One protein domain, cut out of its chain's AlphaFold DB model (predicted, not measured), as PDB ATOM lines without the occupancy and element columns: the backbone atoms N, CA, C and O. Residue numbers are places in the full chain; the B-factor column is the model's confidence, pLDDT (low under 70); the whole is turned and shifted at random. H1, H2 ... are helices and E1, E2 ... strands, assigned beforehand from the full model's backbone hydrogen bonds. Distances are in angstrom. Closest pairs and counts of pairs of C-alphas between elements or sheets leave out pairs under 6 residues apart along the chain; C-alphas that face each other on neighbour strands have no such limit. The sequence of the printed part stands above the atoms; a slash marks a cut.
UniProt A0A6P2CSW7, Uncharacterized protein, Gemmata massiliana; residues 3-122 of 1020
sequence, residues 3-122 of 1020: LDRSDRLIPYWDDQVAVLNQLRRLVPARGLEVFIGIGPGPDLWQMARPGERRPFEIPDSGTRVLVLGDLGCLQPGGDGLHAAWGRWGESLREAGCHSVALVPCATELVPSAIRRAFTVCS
ATOM      1  N   LEU A   3      42.330  18.350  20.285       90.38
ATOM      2  CA  LEU A   3      42.573  16.961  20.663       90.38
ATOM      3  C   LEU A   3      44.067  16.752  20.896       90.38
ATOM      4  O   LEU A   3      44.850  16.814  19.948       90.38
ATOM      5  N   ASP A   4      44.441  16.483  22.144       89.56
ATOM      6  CA  ASP A   4      45.797  16.054  22.477       89.56
ATOM      7  C   ASP A   4      45.954  14.572  22.109       89.56
ATOM      8  O   ASP A   4      45.342  13.695  22.724       89.56
ATOM      9  N   ARG A   5      46.746  14.295  21.076       87.06
ATOM     10  CA  ARG A   5      47.035  12.950  20.560       87.06
ATOM     11  C   ARG A   5      48.408  12.456  20.980       87.06
ATOM     12  O   ARG A   5      49.037  11.697  20.260       87.06
ATOM     13  N   SER A   6      48.880  12.875  22.145       84.00
ATOM     14  CA  SER A   6      50.063  12.268  22.746       84.00
ATOM     15  C   SER A   6      49.841  10.774  23.021       84.00
ATOM     16  O   SER A   6      48.774  10.395  23.511       84.00
ATOM     17  N   ASP A   7      50.860   9.941  22.802       77.19
ATOM     18  CA  ASP A   7      50.781   8.478  22.989       77.19
ATOM     19  C   ASP A   7      50.409   8.071  24.423       77.19
ATOM     20  O   ASP A   7      49.711   7.083  24.644       77.19
ATOM     21  N   ARG A   8      50.767   8.894  25.422       79.44
ATOM     22  CA  ARG A   8      50.361   8.710  26.835       79.44
ATOM     23  C   ARG A   8      48.839   8.735  27.052       79.44
ATOM     24  O   ARG A   8      48.348   8.356  28.118       79.44
ATOM     25  N   LEU A   9      48.092   9.225  26.065       77.44
ATOM     26  CA  LEU A   9      46.636   9.278  26.049       77.44
ATOM     27  C   LEU A   9      46.024   8.130  25.240       77.44
ATOM     28  O   LEU A   9      44.822   8.138  25.026       77.44
ATOM     29  N   ILE A  10      46.777   7.122  24.808       72.81
ATOM     30  CA  ILE A  10      46.180   5.897  24.264       72.81
ATOM     31  C   ILE A  10      45.634   5.056  25.440       72.81
ATOM     32  O   ILE A  10      46.301   4.964  26.478       72.81
ATOM     33  N   PRO A  11      44.422   4.468  25.359       64.25
ATOM     34  CA  PRO A  11      43.393   4.579  24.313       64.25
ATOM     35  C   PRO A  11      42.337   5.689  24.548       64.25
ATOM     36  O   PRO A  11      41.297   5.689  23.900       64.25
ATOM     37  N   TYR A  12      42.574   6.675  25.425       75.81
ATOM     38  CA  TYR A  12      41.687   7.848  25.629       75.81
ATOM     39  C   TYR A  12      41.381   8.632  24.333       75.81
ATOM     40  O   TYR A  12      40.445   9.422  24.243       75.81
ATOM     41  N   TRP A  13      42.148   8.385  23.278       79.00
ATOM     42  CA  TRP A  13      41.855   8.793  21.909       79.00
ATOM     43  C   TRP A  13      40.443   8.420  21.431       79.00
ATOM     44  O   TRP A  13      39.824   9.217  20.722       79.00
ATOM     45  N   ASP A  14      39.910   7.268  21.833       73.88
ATOM     46  CA  ASP A  14      38.563   6.838  21.440       73.88
ATOM     47  C   ASP A  14      37.477   7.675  22.129       73.88
ATOM     48  O   ASP A  14      36.488   8.069  21.505       73.88
ATOM     49  N   ASP A  15      37.712   8.073  23.381       75.06
ATOM     50  CA  ASP A  15      36.845   9.003  24.111       75.06
ATOM     51  C   ASP A  15      36.804  10.379  23.449       75.06
ATOM     52  O   ASP A  15      35.744  10.994  23.307       75.06
ATOM     53  N   GLN A  16      37.962  10.860  22.989       82.62
ATOM     54  CA  GLN A  16      38.051  12.119  22.254       82.62
ATOM     55  C   GLN A  16      37.213  12.082  20.972       82.62
ATOM     56  O   GLN A  16      36.545  13.067  20.636       82.62
ATOM     57  N   VAL A  17      37.227  10.948  20.261       78.38
ATOM     58  CA  VAL A  17      36.411  10.725  19.058       78.38
ATOM     59  C   VAL A  17      34.923  10.681  19.410       78.38
ATOM     60  O   VAL A  17      34.118  11.302  18.709       78.38
ATOM     61  N   ALA A  18      34.544  10.019  20.503       73.69
ATOM     62  CA  ALA A  18      33.159   9.966  20.968       73.69
ATOM     63  C   ALA A  18      32.608  11.367  21.292       73.69
ATOM     64  O   ALA A  18      31.546  11.747  20.784       73.69
ATOM     65  N   VAL A  19      33.360  12.176  22.048       77.19
ATOM     66  CA  VAL A  19      32.986  13.565  22.377       77.19
ATOM     67  C   VAL A  19      32.907  14.431  21.117       77.19
ATOM     68  O   VAL A  19      31.952  15.193  20.948       77.19
ATOM     69  N   LEU A  20      33.861  14.291  20.190       81.12
ATOM     70  CA  LEU A  20      33.832  15.001  18.909       81.12
ATOM     71  C   LEU A  20      32.565  14.672  18.105       81.12
ATOM     72  O   LEU A  20      31.906  15.574  17.582       81.12
ATOM     73  N   ASN A  21      32.215  13.390  18.009       76.19
ATOM     74  CA  ASN A  21      31.044  12.933  17.267       76.19
ATOM     75  C   ASN A  21      29.737  13.455  17.874       76.19
ATOM     76  O   ASN A  21      28.825  13.818  17.132       76.19
ATOM     77  N   GLN A  22      29.649  13.542  19.203       73.81
ATOM     78  CA  GLN A  22      28.501  14.155  19.873       73.81
ATOM     79  C   GLN A  22      28.426  15.665  19.610       73.81
ATOM     80  O   GLN A  22      27.369  16.167  19.227       73.81
ATOM     81  N   LEU A  23      29.540  16.393  19.728       77.31
ATOM     82  CA  LEU A  23      29.571  17.838  19.477       77.31
ATOM     83  C   LEU A  23      29.223  18.195  18.029       77.31
ATOM     84  O   LEU A  23      28.498  19.161  17.803       77.31
ATOM     85  N   ARG A  24      29.655  17.387  17.054       79.25
ATOM     86  CA  ARG A  24      29.273  17.542  15.639       79.25
ATOM     87  C   ARG A  24      27.766  17.419  15.394       79.25
ATOM     88  O   ARG A  24      27.281  17.953  14.403       79.25
ATOM     89  N   ARG A  25      27.026  16.725  16.266       77.06
ATOM     90  CA  ARG A  25      25.556  16.642  16.197       77.06
ATOM     91  C   ARG A  25      24.872  17.862  16.815       77.06
ATOM     92  O   ARG A  25      23.764  18.194  16.416       77.06
ATOM     93  N   LEU A  26      25.517  18.501  17.791       75.31
ATOM     94  CA  LEU A  26      24.953  19.612  18.567       75.31
ATOM     95  C   LEU A  26      25.312  20.993  18.000       75.31
ATOM     96  O   LEU A  26      24.573  21.951  18.211       75.31
ATOM     97  N   VAL A  27      26.440  21.111  17.294       79.12
ATOM     98  CA  VAL A  27      26.934  22.371  16.722       79.12
ATOM     99  C   VAL A  27      26.801  22.327  15.195       79.12
ATOM    100  O   VAL A  27      27.267  21.366  14.582       79.12
ATOM    101  N   PRO A  28      26.207  23.348  14.545       72.50
ATOM    102  CA  PRO A  28      26.143  23.425  13.085       72.50
ATOM    103  C   PRO A  28      27.531  23.292  12.440       72.50
ATOM    104  O   PRO A  28      28.508  23.820  12.964       72.50
ATOM    105  N   ALA A  29      27.622  22.658  11.264       59.09
ATOM    106  CA  ALA A  29      28.888  22.292  10.607       59.09
ATOM    107  C   ALA A  29      29.889  23.450  10.371       59.09
ATOM    108  O   ALA A  29      31.074  23.196  10.187       59.09
ATOM    109  N   ARG A  30      29.436  24.712  10.382       61.16
ATOM    110  CA  ARG A  30      30.282  25.916  10.244       61.16
ATOM    111  C   ARG A  30      30.764  26.513  11.576       61.16
ATOM    112  O   ARG A  30      31.489  27.495  11.554       61.16
ATOM    113  N   GLY A  31      30.340  25.968  12.718       76.88
ATOM    114  CA  GLY A  31      30.616  26.514  14.054       76.88
ATOM    115  C   GLY A  31      31.600  25.704  14.901       76.88
ATOM    116  O   GLY A  31      31.821  26.060  16.057       76.88
ATOM    117  N   LEU A  32      32.163  24.609  14.376       85.31
ATOM    118  CA  LEU A  32      33.081  23.734  15.111       85.31
ATOM    119  C   LEU A  32      34.352  23.455  14.306       85.31
ATOM    120  O   LEU A  32      34.355  22.632  13.393       85.31
ATOM    121  N   GLU A  33      35.451  24.083  14.711       88.19
ATOM    122  CA  GLU A  33      36.787  23.772  14.204       88.19
ATOM    123  C   GLU A  33      37.504  22.774  15.116       88.19
ATOM    124  O   GLU A  33      37.397  22.847  16.349       88.19
ATOM    125  N   VAL A  34      38.242  21.835  14.518       88.31
ATOM    126  CA  VAL A  34      38.945  20.761  15.230       88.31
ATOM    127  C   VAL A  34      40.425  20.803  14.891       88.31
ATOM    128  O   VAL A  34      40.797  20.741  13.721       88.31
ATOM    129  N   PHE A  35      41.248  20.859  15.928       89.31
ATOM    130  CA  PHE A  35      42.700  20.843  15.844       89.31
ATOM    131  C   PHE A  35      43.249  19.640  16.601       89.31
ATOM    132  O   PHE A  35      42.674  19.222  17.609       89.31
ATOM    133  N   ILE A  36      44.341  19.078  16.094       86.81
ATOM    134  CA  ILE A  36      44.981  17.869  16.607       86.81
ATOM    135  C   ILE A  36      46.486  18.120  16.714       86.81
ATOM    136  O   ILE A  36      47.060  18.734  15.820       86.81
ATOM    137  N   GLY A  37      47.114  17.628  17.781       84.69
ATOM    138  CA  GLY A  37      48.569  17.635  17.932       84.69
ATOM    139  C   GLY A  37      49.023  16.889  19.185       84.69
ATOM    140  O   GLY A  37      48.196  16.431  19.970       84.69
ATOM    141  N   ILE A  38      50.337  16.766  19.365       81.44
ATOM    142  CA  ILE A  38      50.982  16.090  20.513       81.44
ATOM    143  C   ILE A  38      51.432  17.077  21.614       81.44
ATOM    144  O   ILE A  38      52.189  16.722  22.515       81.44
ATOM    145  N   GLY A  39      50.969  18.330  21.540       80.31
ATOM    146  CA  GLY A  39      51.343  19.431  22.427       80.31
ATOM    147  C   GLY A  39      50.549  20.716  22.136       80.31
ATOM    148  O   GLY A  39      49.713  20.726  21.229       80.31
ATOM    149  N   PRO A  40      50.755  21.794  22.915       80.06
ATOM    150  CA  PRO A  40      50.061  23.069  22.733       80.06
ATOM    151  C   PRO A  40      50.686  23.939  21.627       80.06
ATOM    152  O   PRO A  40      51.863  23.816  21.302       80.06
ATOM    153  N   GLY A  41      49.928  24.917  21.122       77.88
ATOM    154  CA  GLY A  41      50.467  25.982  20.267       77.88
ATOM    155  C   GLY A  41      50.768  25.542  18.826       77.88
ATOM    156  O   GLY A  41      49.854  25.043  18.170       77.88
ATOM    157  N   PRO A  42      51.988  25.770  18.296       67.19
ATOM    158  CA  PRO A  42      52.308  25.554  16.878       67.19
ATOM    159  C   PRO A  42      52.277  24.078  16.455       67.19
ATOM    160  O   PRO A  42      52.141  23.793  15.267       67.19
ATOM    161  N   ASP A  43      52.339  23.150  17.414       72.50
ATOM    162  CA  ASP A  43      52.226  21.705  17.180       72.50
ATOM    163  C   ASP A  43      50.780  21.252  16.911       72.50
ATOM    164  O   ASP A  43      50.535  20.079  16.632       72.50
ATOM    165  N   LEU A  44      49.807  22.164  17.008       80.12
ATOM    166  CA  LEU A  44      48.412  21.907  16.670       80.12
ATOM    167  C   LEU A  44      48.149  22.255  15.204       80.12
ATOM    168  O   LEU A  44      48.370  23.386  14.767       80.12
ATOM    169  N   TRP A  45      47.572  21.313  14.462       79.69
ATOM    170  CA  TRP A  45      47.104  21.538  13.096       79.69
ATOM    171  C   TRP A  45      45.621  21.213  12.943       79.69
ATOM    172  O   TRP A  45      45.067  20.328  13.599       79.69
ATOM    173  N   GLN A  46      44.959  21.961  12.067       81.31
ATOM    174  CA  GLN A  46      43.549  21.801  11.764       81.31
ATOM    175  C   GLN A  46      43.330  20.469  11.051       81.31
ATOM    176  O   GLN A  46      43.997  20.158  10.064       81.31
ATOM    177  N   MET A  47      42.348  19.703  11.514       67.50
ATOM    178  CA  MET A  47      41.866  18.517  10.814       67.50
ATOM    179  C   MET A  47      40.923  18.953   9.678       67.50
ATOM    180  O   MET A  47      39.707  18.762   9.753       67.50
ATOM    181  N   ALA A  48      41.482  19.602   8.652       60.12
ATOM    182  CA  ALA A  48      40.842  19.783   7.350       60.12
ATOM    183  C   ALA A  48      41.201  18.595   6.431       60.12
ATOM    184  O   ALA A  48      41.931  17.700   6.845       60.12
ATOM    185  N   ARG A  49      40.594  18.515   5.240       52.31
ATOM    186  CA  ARG A  49      40.607  17.341   4.333       52.31
ATOM    187  C   ARG A  49      41.995  16.671   4.191       52.31
ATOM    188  O   ARG A  49      43.005  17.366   4.288       52.31
ATOM    189  N   PRO A  50      42.062  15.349   3.909       44.06
ATOM    190  CA  PRO A  50      43.332  14.625   3.797       44.06
ATOM    191  C   PRO A  50      44.314  15.350   2.863       44.06
ATOM    192  O   PRO A  50      44.019  15.512   1.682       44.06
ATOM    193  N   GLY A  51      45.452  15.802   3.403       50.84
ATOM    194  CA  GLY A  51      46.522  16.470   2.647       50.84
ATOM    195  C   GLY A  51      46.787  17.946   2.986       50.84
ATOM    196  O   GLY A  51      47.840  18.445   2.605       50.84
ATOM    197  N   GLU A  52      45.920  18.634   3.738       56.59
ATOM    198  CA  GLU A  52      46.105  20.054   4.101       56.59
ATOM    199  C   GLU A  52      46.350  20.227   5.614       56.59
ATOM    200  O   GLU A  52      45.475  19.946   6.432       56.59
ATOM    201  N   ARG A  53      47.544  20.700   6.005       67.81
ATOM    202  CA  ARG A  53      47.872  21.052   7.402       67.81
ATOM    203  C   ARG A  53      47.834  22.572   7.574       67.81
ATOM    204  O   ARG A  53      48.763  23.254   7.152       67.81
ATOM    205  N   ARG A  54      46.790  23.102   8.221       79.19
ATOM    206  CA  ARG A  54      46.741  24.510   8.662       79.19
ATOM    207  C   ARG A  54      47.165  24.606  10.136       79.19
ATOM    208  O   ARG A  54      46.536  23.929  10.946       79.19
ATOM    209  N   PRO A  55      48.181  25.400  10.512       80.62
ATOM    210  CA  PRO A  55      48.575  25.562  11.914       80.62
ATOM    211  C   PRO A  55      47.483  26.267  12.735       80.62
ATOM    212  O   PRO A  55      46.658  27.002  12.188       80.62
ATOM    213  N   PHE A  56      47.461  26.034  14.048       84.12
ATOM    214  CA  PHE A  56      46.554  26.721  14.968       84.12
ATOM    215  C   PHE A  56      46.940  28.195  15.137       84.12
ATOM    216  O   PHE A  56      48.072  28.518  15.496       84.12
ATOM    217  N   GLU A  57      45.965  29.082  14.956       86.56
ATOM    218  CA  GLU A  57      46.072  30.518  15.219       86.56
ATOM    219  C   GLU A  57      45.177  30.880  16.413       86.56
ATOM    220  O   GLU A  57      44.128  30.262  16.618       86.56
ATOM    221  N   ILE A  58      45.591  31.863  17.222       87.38
ATOM    222  CA  ILE A  58      44.791  32.325  18.364       87.38
ATOM    223  C   ILE A  58      43.456  32.888  17.834       87.38
ATOM    224  O   ILE A  58      43.492  33.804  17.012       87.38
ATOM    225  N   PRO A  59      42.295  32.358  18.269       87.88
ATOM    226  CA  PRO A  59      40.993  32.788  17.761       87.88
ATOM    227  C   PRO A  59      40.583  34.188  18.233       87.88
ATOM    228  O   PRO A  59      41.151  34.733  19.178       87.88
ATOM    229  N   ASP A  60      39.520  34.720  17.626       88.62
ATOM    230  CA  ASP A  60      38.930  36.003  18.011       88.62
ATOM    231  C   ASP A  60      38.412  36.020  19.465       88.62
ATOM    232  O   ASP A  60      38.022  35.006  20.064       88.62
ATOM    233  N   SER A  61      38.346  37.228  20.032       92.81
ATOM    234  CA  SER A  61      37.770  37.463  21.359       92.81
ATOM    235  C   SER A  61      36.333  36.934  21.446       92.81
ATOM    236  O   SER A  61      35.490  37.211  20.593       92.81
ATOM    237  N   GLY A  62      36.029  36.193  22.514       89.44
ATOM    238  CA  GLY A  62      34.731  35.553  22.738       89.44
ATOM    239  C   GLY A  62      34.631  34.100  22.252       89.44
ATOM    240  O   GLY A  62      33.683  33.408  22.641       89.44
ATOM    241  N   THR A  63      35.601  33.586  21.488       91.81
ATOM    242  CA  THR A  63      35.611  32.181  21.046       91.81
ATOM    243  C   THR A  63      35.764  31.208  22.218       91.81
ATOM    244  O   THR A  63      36.515  31.444  23.165       91.81
ATOM    245  N   ARG A  64      35.045  30.077  22.163       90.75
ATOM    246  CA  ARG A  64      35.134  28.992  23.154       90.75
ATOM    247  C   ARG A  64      36.099  27.909  22.681       90.75
ATOM    248  O   ARG A  64      35.913  27.340  21.606       90.75
ATOM    249  N   VAL A  65      37.086  27.574  23.506       91.25
ATOM    250  CA  VAL A  65      38.102  26.556  23.200       91.25
ATOM    251  C   VAL A  65      37.956  25.389  24.172       91.25
ATOM    252  O   VAL A  65      38.215  25.539  25.358       91.25
ATOM    253  N   LEU A  66      37.541  24.223  23.670       89.88
ATOM    254  CA  LEU A  66      37.525  22.969  24.430       89.88
ATOM    255  C   LEU A  66      38.778  22.151  24.116       89.88
ATOM    256  O   LEU A  66      38.987  21.813  22.949       89.88
ATOM    257  N   VAL A  67      39.554  21.808  25.142       90.75
ATOM    258  CA  VAL A  67      40.714  20.909  25.071       90.75
ATOM    259  C   VAL A  67      40.337  19.552  25.659       90.75
ATOM    260  O   VAL A  67      39.856  19.483  26.792       90.75
ATOM    261  N   LEU A  68      40.561  18.477  24.902       88.62
ATOM    262  CA  LEU A  68      40.479  17.102  25.391       88.62
ATOM    263  C   LEU A  68      41.895  16.529  25.480       88.62
ATOM    264  O   LEU A  68      42.516  16.252  24.455       88.62
ATOM    265  N   GLY A  69      42.404  16.376  26.698       87.06
ATOM    266  CA  GLY A  69      43.788  15.984  26.957       87.06
ATOM    267  C   GLY A  69      44.141  16.122  28.433       87.06
ATOM    268  O   GLY A  69      43.344  16.634  29.216       87.06
ATOM    269  N   ASP A  70      45.331  15.681  28.827       85.62
ATOM    270  CA  ASP A  70      45.804  15.779  30.213       85.62
ATOM    271  C   ASP A  70      46.522  17.095  30.527       85.62
ATOM    272  O   ASP A  70      46.903  17.309  31.674       85.62
ATOM    273  N   LEU A  71      46.740  17.973  29.541       88.00
ATOM    274  CA  LEU A  71      47.557  19.189  29.689       88.00
ATOM    275  C   LEU A  71      48.985  18.877  30.190       88.00
ATOM    276  O   LEU A  71      49.606  19.680  30.887       88.00
ATOM    277  N   GLY A  72      49.479  17.672  29.878       83.00
ATOM    278  CA  GLY A  72      50.744  17.123  30.362       83.00
ATOM    279  C   GLY A  72      50.712  16.579  31.794       83.00
ATOM    280  O   GLY A  72      51.737  16.096  32.271       83.00
ATOM    281  N   CYS A  73      49.574  16.630  32.500       79.75
ATOM    282  CA  CYS A  73      49.461  16.234  33.910       79.75
ATOM    283  C   CYS A  73      49.768  14.755  34.180       79.75
ATOM    284  O   CYS A  73      49.952  14.411  35.341       79.75
ATOM    285  N   LEU A  74      49.816  13.889  33.162       78.25
ATOM    286  CA  LEU A  74      50.160  12.471  33.308       78.25
ATOM    287  C   LEU A  74      51.606  12.148  32.892       78.25
ATOM    288  O   LEU A  74      51.984  10.979  32.863       78.25
ATOM    289  N   GLN A  75      52.423  13.151  32.550       77.12
ATOM    290  CA  GLN A  75      53.823  12.944  32.176       77.12
ATOM    291  C   GLN A  75      54.745  12.913  33.414       77.12
ATOM    292  O   GLN A  75      54.801  13.908  34.147       77.12
ATOM    293  N   PRO A  76      55.519  11.830  33.634       63.38
ATOM    294  CA  PRO A  76      56.570  11.804  34.654       63.38
ATOM    295  C   PRO A  76      57.621  12.896  34.389       63.38
ATOM    296  O   PRO A  76      58.091  13.030  33.261       63.38
ATOM    297  N   GLY A  77      57.965  13.706  35.399       65.44
ATOM    298  CA  GLY A  77      58.943  14.803  35.263       65.44
ATOM    299  C   GLY A  77      58.521  15.952  34.327       65.44
ATOM    300  O   GLY A  77      59.368  16.673  33.806       65.44
ATOM    301  N   GLY A  78      57.218  16.112  34.067       58.81
ATOM    302  CA  GLY A  78      56.645  16.949  33.002       58.81
ATOM    303  C   GLY A  78      56.668  18.478  33.169       58.81
ATOM    304  O   GLY A  78      55.848  19.144  32.531       58.81
ATOM    305  N   ASP A  79      57.577  19.058  33.962       64.94
ATOM    306  CA  ASP A  79      57.608  20.506  34.258       64.94
ATOM    307  C   ASP A  79      57.615  21.375  32.985       64.94
ATOM    308  O   ASP A  79      56.945  22.411  32.904       64.94
ATOM    309  N   GLY A  80      58.315  20.920  31.939       76.44
ATOM    310  CA  GLY A  80      58.372  21.603  30.646       76.44
ATOM    311  C   GLY A  80      57.038  21.615  29.888       76.44
ATOM    312  O   GLY A  80      56.663  22.646  29.321       76.44
ATOM    313  N   LEU A  81      56.295  20.501  29.903       81.81
ATOM    314  CA  LEU A  81      55.042  20.369  29.155       81.81
ATOM    315  C   LEU A  81      53.886  21.099  29.855       81.81
ATOM    316  O   LEU A  81      53.100  21.773  29.186       81.81
ATOM    317  N   HIS A  82      53.814  21.053  31.193       81.25
ATOM    318  CA  HIS A  82      52.831  21.836  31.961       81.25
ATOM    319  C   HIS A  82      52.999  23.332  31.715       81.25
ATOM    320  O   HIS A  82      52.017  24.050  31.518       81.25
ATOM    321  N   ALA A  83      54.249  23.801  31.702       83.56
ATOM    322  CA  ALA A  83      54.563  25.198  31.457       83.56
ATOM    323  C   ALA A  83      54.179  25.625  30.031       83.56
ATOM    324  O   ALA A  83      53.681  26.734  29.838       83.56
ATOM    325  N   ALA A  84      54.366  24.748  29.038       87.62
ATOM    326  CA  ALA A  84      53.943  25.004  27.664       87.62
ATOM    327  C   ALA A  84      52.414  25.142  27.551       87.62
ATOM    328  O   ALA A  84      51.933  26.125  26.984       87.62
ATOM    329  N   TRP A  85      51.650  24.217  28.146       90.81
ATOM    330  CA  TRP A  85      50.183  24.296  28.165       90.81
ATOM    331  C   TRP A  85      49.690  25.531  28.922       90.81
ATOM    332  O   TRP A  85      48.778  26.209  28.449       90.81
ATOM    333  N   GLY A  86      50.313  25.855  30.060       90.06
ATOM    334  CA  GLY A  86      49.999  27.040  30.859       90.06
ATOM    335  C   GLY A  86      50.155  28.341  30.070       90.06
ATOM    336  O   GLY A  86      49.183  29.087  29.958       90.06
ATOM    337  N   ARG A  87      51.326  28.563  29.453       89.75
ATOM    338  CA  ARG A  87      51.590  29.757  28.625       89.75
ATOM    339  C   ARG A  87      50.597  29.883  27.474       89.75
ATOM    340  O   ARG A  87      50.056  30.955  27.238       89.75
ATOM    341  N   TRP A  88      50.322  28.779  26.779       92.25
ATOM    342  CA  TRP A  88      49.376  28.788  25.664       92.25
ATOM    343  C   TRP A  88      47.943  29.118  26.115       92.25
ATOM    344  O   TRP A  88      47.246  29.895  25.462       92.25
ATOM    345  N   GLY A  89      47.505  28.590  27.260       92.19
ATOM    346  CA  GLY A  89      46.205  28.934  27.836       92.19
ATOM    347  C   GLY A  89      46.100  30.386  28.313       92.19
ATOM    348  O   GLY A  89      45.032  30.985  28.189       92.19
ATOM    349  N   GLU A  90      47.190  30.963  28.827       92.19
ATOM    350  CA  GLU A  90      47.272  32.393  29.157       92.19
ATOM    351  C   GLU A  90      47.103  33.250  27.899       92.19
ATOM    352  O   GLU A  90      46.249  34.137  27.898       92.19
ATOM    353  N   SER A  91      47.784  32.911  26.798       92.44
ATOM    354  CA  SER A  91      47.626  33.620  25.518       92.44
ATOM    355  C   SER A  91      46.188  33.577  24.983       92.44
ATOM    356  O   SER A  91      45.681  34.583  24.493       92.44
ATOM    357  N   LEU A  92      45.484  32.443  25.118       92.88
ATOM    358  CA  LEU A  92      44.060  32.358  24.759       92.88
ATOM    359  C   LEU A  92      43.193  33.297  25.603       92.88
ATOM    360  O   LEU A  92      42.235  33.887  25.105       92.88
ATOM    361  N   ARG A  93      43.502  33.432  26.894       90.56
ATOM    362  CA  ARG A  93      42.747  34.311  27.786       90.56
ATOM    363  C   ARG A  93      43.019  35.783  27.512       90.56
ATOM    364  O   ARG A  93      42.075  36.569  27.539       90.56
ATOM    365  N   GLU A  94      44.272  36.150  27.269       92.94
ATOM    366  CA  GLU A  94      44.662  37.516  26.899       92.94
ATOM    367  C   GLU A  94      43.961  37.967  25.612       92.94
ATOM    368  O   GLU A  94      43.546  39.118  25.509       92.94
ATOM    369  N   ALA A  95      43.726  37.038  24.682       92.62
ATOM    370  CA  ALA A  95      42.928  37.265  23.479       92.62
ATOM    371  C   ALA A  95      41.403  37.321  23.719       92.62
ATOM    372  O   ALA A  95      40.641  37.527  22.777       92.62
ATOM    373  N   GLY A  96      40.925  37.142  24.954       92.62
ATOM    374  CA  GLY A  96      39.499  37.175  25.298       92.62
ATOM    375  C   GLY A  96      38.737  35.873  25.014       92.62
ATOM    376  O   GLY A  96      37.501  35.879  24.996       92.62
ATOM    377  N   CYS A  97      39.420  34.747  24.780       93.56
ATOM    378  CA  CYS A  97      38.771  33.448  24.586       93.56
ATOM    379  C   CYS A  97      38.338  32.801  25.919       93.56
ATOM    380  O   CYS A  97      38.950  32.986  26.972       93.56
ATOM    381  N   HIS A  98      37.311  31.949  25.859       91.19
ATOM    382  CA  HIS A  98      36.858  31.124  26.984       91.19
ATOM    383  C   HIS A  98      37.373  29.687  26.826       91.19
ATOM    384  O   HIS A  98      36.821  28.907  26.046       91.19
ATOM    385  N   SER A  99      38.429  29.328  27.556       91.25
ATOM    386  CA  SER A  99      39.089  28.023  27.456       91.25
ATOM    387  C   SER A  99      38.636  27.046  28.557       91.25
ATOM    388  O   SER A  99      38.632  27.362  29.752       91.25
ATOM    389  N   VAL A 100      38.246  25.835  28.150       89.81
ATOM    390  CA  VAL A 100      37.801  24.726  29.007       89.81
ATOM    391  C   VAL A 100      38.635  23.488  28.689       89.81
ATOM    392  O   VAL A 100      38.831  23.171  27.518       89.81
ATOM    393  N   ALA A 101      39.091  22.765  29.709       89.06
ATOM    394  CA  ALA A 101      39.832  21.516  29.542       89.06
ATOM    395  C   ALA A 101      39.141  20.351  30.261       89.06
ATOM    396  O   ALA A 101      38.828  20.455  31.451       89.06
ATOM    397  N   LEU A 102      38.919  19.248  29.538       84.62
ATOM    398  CA  LEU A 102      38.445  17.979  30.090       84.62
ATOM    399  C   LEU A 102      39.641  17.040  30.271       84.62
ATOM    400  O   LEU A 102      40.171  16.514  29.289       84.62
ATOM    401  N   VAL A 103      40.043  16.847  31.528       85.25
ATOM    402  CA  VAL A 103      41.235  16.070  31.890       85.25
ATOM    403  C   VAL A 103      40.869  14.647  32.348       85.25
ATOM    404  O   VAL A 103      39.961  14.493  33.172       85.25
ATOM    405  N   PRO A 104      41.578  13.600  31.878       81.44
ATOM    406  CA  PRO A 104      41.366  12.208  32.290       81.44
ATOM    407  C   PRO A 104      42.087  11.875  33.610       81.44
ATOM    408  O   PRO A 104      42.598  10.778  33.800       81.44
ATOM    409  N   CYS A 105      42.195  12.834  34.526       80.88
ATOM    410  CA  CYS A 105      42.900  12.670  35.796       80.88
ATOM    411  C   CYS A 105      42.203  13.449  36.917       80.88
ATOM    412  O   CYS A 105      41.221  14.169  36.691       80.88
ATOM    413  N   ALA A 106      42.697  13.304  38.148       81.88
ATOM    414  CA  ALA A 106      42.181  14.064  39.276       81.88
ATOM    415  C   ALA A 106      42.471  15.563  39.087       81.88
ATOM    416  O   ALA A 106      43.618  15.986  38.958       81.88
ATOM    417  N   THR A 107      41.425  16.390  39.099       83.25
ATOM    418  CA  THR A 107      41.527  17.839  38.840       83.25
ATOM    419  C   THR A 107      42.359  18.578  39.888       83.25
ATOM    420  O   THR A 107      42.896  19.649  39.604       83.25
ATOM    421  N   GLU A 108      42.494  18.011  41.087       82.19
ATOM    422  CA  GLU A 108      43.360  18.518  42.156       82.19
ATOM    423  C   GLU A 108      44.856  18.425  41.821       82.19
ATOM    424  O   GLU A 108      45.616  19.280  42.277       82.19
ATOM    425  N   LEU A 109      45.254  17.469  40.967       79.50
ATOM    426  CA  LEU A 109      46.634  17.293  40.496       79.50
ATOM    427  C   LEU A 109      47.025  18.295  39.408       79.50
ATOM    428  O   LEU A 109      48.202  18.422  39.085       79.50
ATOM    429  N   VAL A 110      46.059  19.029  38.847       85.62
ATOM    430  CA  VAL A 110      46.348  20.028  37.819       85.62
ATOM    431  C   VAL A 110      47.025  21.245  38.472       85.62
ATOM    432  O   VAL A 110      46.450  21.845  39.395       85.62
ATOM    433  N   PRO A 111      48.219  21.665  38.008       85.75
ATOM    434  CA  PRO A 111      48.942  22.798  38.576       85.75
ATOM    435  C   PRO A 111      48.103  24.078  38.649       85.75
ATOM    436  O   PRO A 111      47.281  24.364  37.773       85.75
ATOM    437  N   SER A 112      48.334  24.905  39.673       84.62
ATOM    438  CA  SER A 112      47.599  26.166  39.848       84.62
ATOM    439  C   SER A 112      47.777  27.124  38.668       84.62
ATOM    440  O   SER A 112      46.863  27.882  38.368       84.62
ATOM    441  N   ALA A 113      48.930  27.095  37.990       83.31
ATOM    442  CA  ALA A 113      49.173  27.890  36.784       83.31
ATOM    443  C   ALA A 113      48.225  27.489  35.639       83.31
ATOM    444  O   ALA A 113      47.596  28.344  35.025       83.31
ATOM    445  N   ILE A 114      48.021  26.186  35.435       89.12
ATOM    446  CA  ILE A 114      47.083  25.667  34.435       89.12
ATOM    447  C   ILE A 114      45.631  25.951  34.840       89.12
ATOM    448  O   ILE A 114      44.844  26.386  34.006       89.12
ATOM    449  N   ARG A 115      45.270  25.780  36.120       88.19
ATOM    450  CA  ARG A 115      43.934  26.150  36.636       88.19
ATOM    451  C   ARG A 115      43.662  27.648  36.571       88.19
ATOM    452  O   ARG A 115      42.508  28.054  36.472       88.19
ATOM    453  N   ARG A 116      44.714  28.474  36.624       87.06
ATOM    454  CA  ARG A 116      44.599  29.878  36.265       87.06
ATOM    455  C   ARG A 116      44.294  29.968  34.791       87.06
ATOM    456  O   ARG A 116      43.264  30.533  34.532       87.06
ATOM    457  N   ALA A 117      45.057  29.392  33.868       88.56
ATOM    458  CA  ALA A 117      44.864  29.542  32.419       88.56
ATOM    459  C   ALA A 117      43.552  28.947  31.839       88.56
ATOM    460  O   ALA A 117      42.929  29.561  30.972       88.56
ATOM    461  N   PHE A 118      43.077  27.807  32.349       90.75
ATOM    462  CA  PHE A 118      41.913  27.069  31.838       90.75
ATOM    463  C   PHE A 118      40.829  26.869  32.895       90.75
ATOM    464  O   PHE A 118      41.117  26.623  34.066       90.75
ATOM    465  N   THR A 119      39.568  26.832  32.458       90.31
ATOM    466  CA  THR A 119      38.503  26.218  33.262       90.31
ATOM    467  C   THR A 119      38.652  24.700  33.187       90.31
ATOM    468  O   THR A 119      38.257  24.072  32.206       90.31
ATOM    469  N   VAL A 120      39.254  24.101  34.210       86.94
ATOM    470  CA  VAL A 120      39.446  22.647  34.285       86.94
ATOM    471  C   VAL A 120      38.167  21.990  34.798       86.94
ATOM    472  O   VAL A 120      37.681  22.307  35.888       86.94
ATOM    473  N   CYS A 121      37.626  21.062  34.017       78.06
ATOM    474  CA  CYS A 121      36.426  20.314  34.359       78.06
ATOM    475  C   CYS A 121      36.770  18.848  34.611       78.06
ATOM    476  O   CYS A 121      37.406  18.201  33.780       78.06
ATOM    477  N   SER A 122      36.277  18.309  35.731       67.25
ATOM    478  CA  SER A 122      36.010  16.877  35.820       67.25
ATOM    479  C   SER A 122      34.741  16.583  35.020       67.25
ATOM    480  O   SER A 122      33.855  17.440  34.907       67.25
TER     481      SER A 122
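AT A GLANCE: This is residues 3 to 122 of the 1020 residues of an uncharacterized protein of Gemmata massiliana (UniProt A0A6P2CSW7). A short parallel sheet of three strands, E4, E5 and E6, stands with E4 and E5 near the middle of the domain; H2 and H3, packed side by side, graze it, and H1 grazes it mainly at E4. A second, smaller antiparallel sheet, the meander E1 E2 E3, lies apart from the first, and residues 25 to 31 stick out. The printed part has 120 residues, with three named helices and six named strands in the order H1 E1 E2 E3 E4 H2 E5 H3 E6; the class is mixed, with 59 residues, under half, in named elements. The whole is compact, with a radius of gyration of the C-alphas of 13.8 A, and spans 37 by 33 by 26 A.

IN THESE COORDINATES: Find C-alpha 12 at (41.687, 7.848, 25.629); from there H1, residues 12 to 26, runs 21.6 A. Next come three short strands, E1 at residues 35 to 37, E2 at 45 to 47 and E3 at 53 to 55. E4, residues 64 to 68, begins at C-alpha 64, (35.134, 28.992, 23.154), and runs 13.2 A. H2, residues 79 to 94, runs 22.6 A, and E5, residues 98 to 102, runs 13.6 A. Look then for H3 at residues 112 to 117 and E6 at 119 to 121, whose last C-alpha is at (36.426, 20.314, 34.359).

HOW THE PARTS SIT: Begin at the sheet E4 E5 E6, where E5 is the inner strand. E4 and E5 are parallel at 17 degrees, with N 67 and O 100 2.8 A apart, within hydrogen-bond range. E5 and E6 are parallel at 26 degrees, with N 121 and O 101 at 2.9 A. E4, H2, E5 and E5, H3, E6 are strand-helix-strand units, two parallel neighbour strands with a helix between, each with a right-handed crossover. H2 only grazes this sheet with residues 89 to 93, H3 with 114 to 117, and H1 with 12 to 20; the closest C-alphas of H1 and E4, Gln 16 and Leu 68, are 6.4 A apart. H2 and H3 touch, the closest C-alphas being Gly 89 and Ala 117 at 4.8 A; they run the same way at a steep tilt of 36 degrees, only just past shallow. H1 is apart from both. In the meander E1 E2 E3, each strand the antiparallel neighbour of the one before, E1 and E2 form a hairpin with N 36 and O 45 at 2.9 A, and E2 and E3 another with N 46 and O 54 at 2.8 A. In H2 and H3 every O i to N i+4 pair is within hydrogen-bond range; in H1, 10 of 11 are.

THE WHOLE: The two C-alphas farthest apart, Pro 28 and Gly 77, are 40.5 A from each other. The printed part has no cut, and no link between named elements is long. The mean pLDDT of the printed part is 81.1; look for values under 70 at residues 11, 29 to 30, 42, 47 to 53, 76 to 79 and 122.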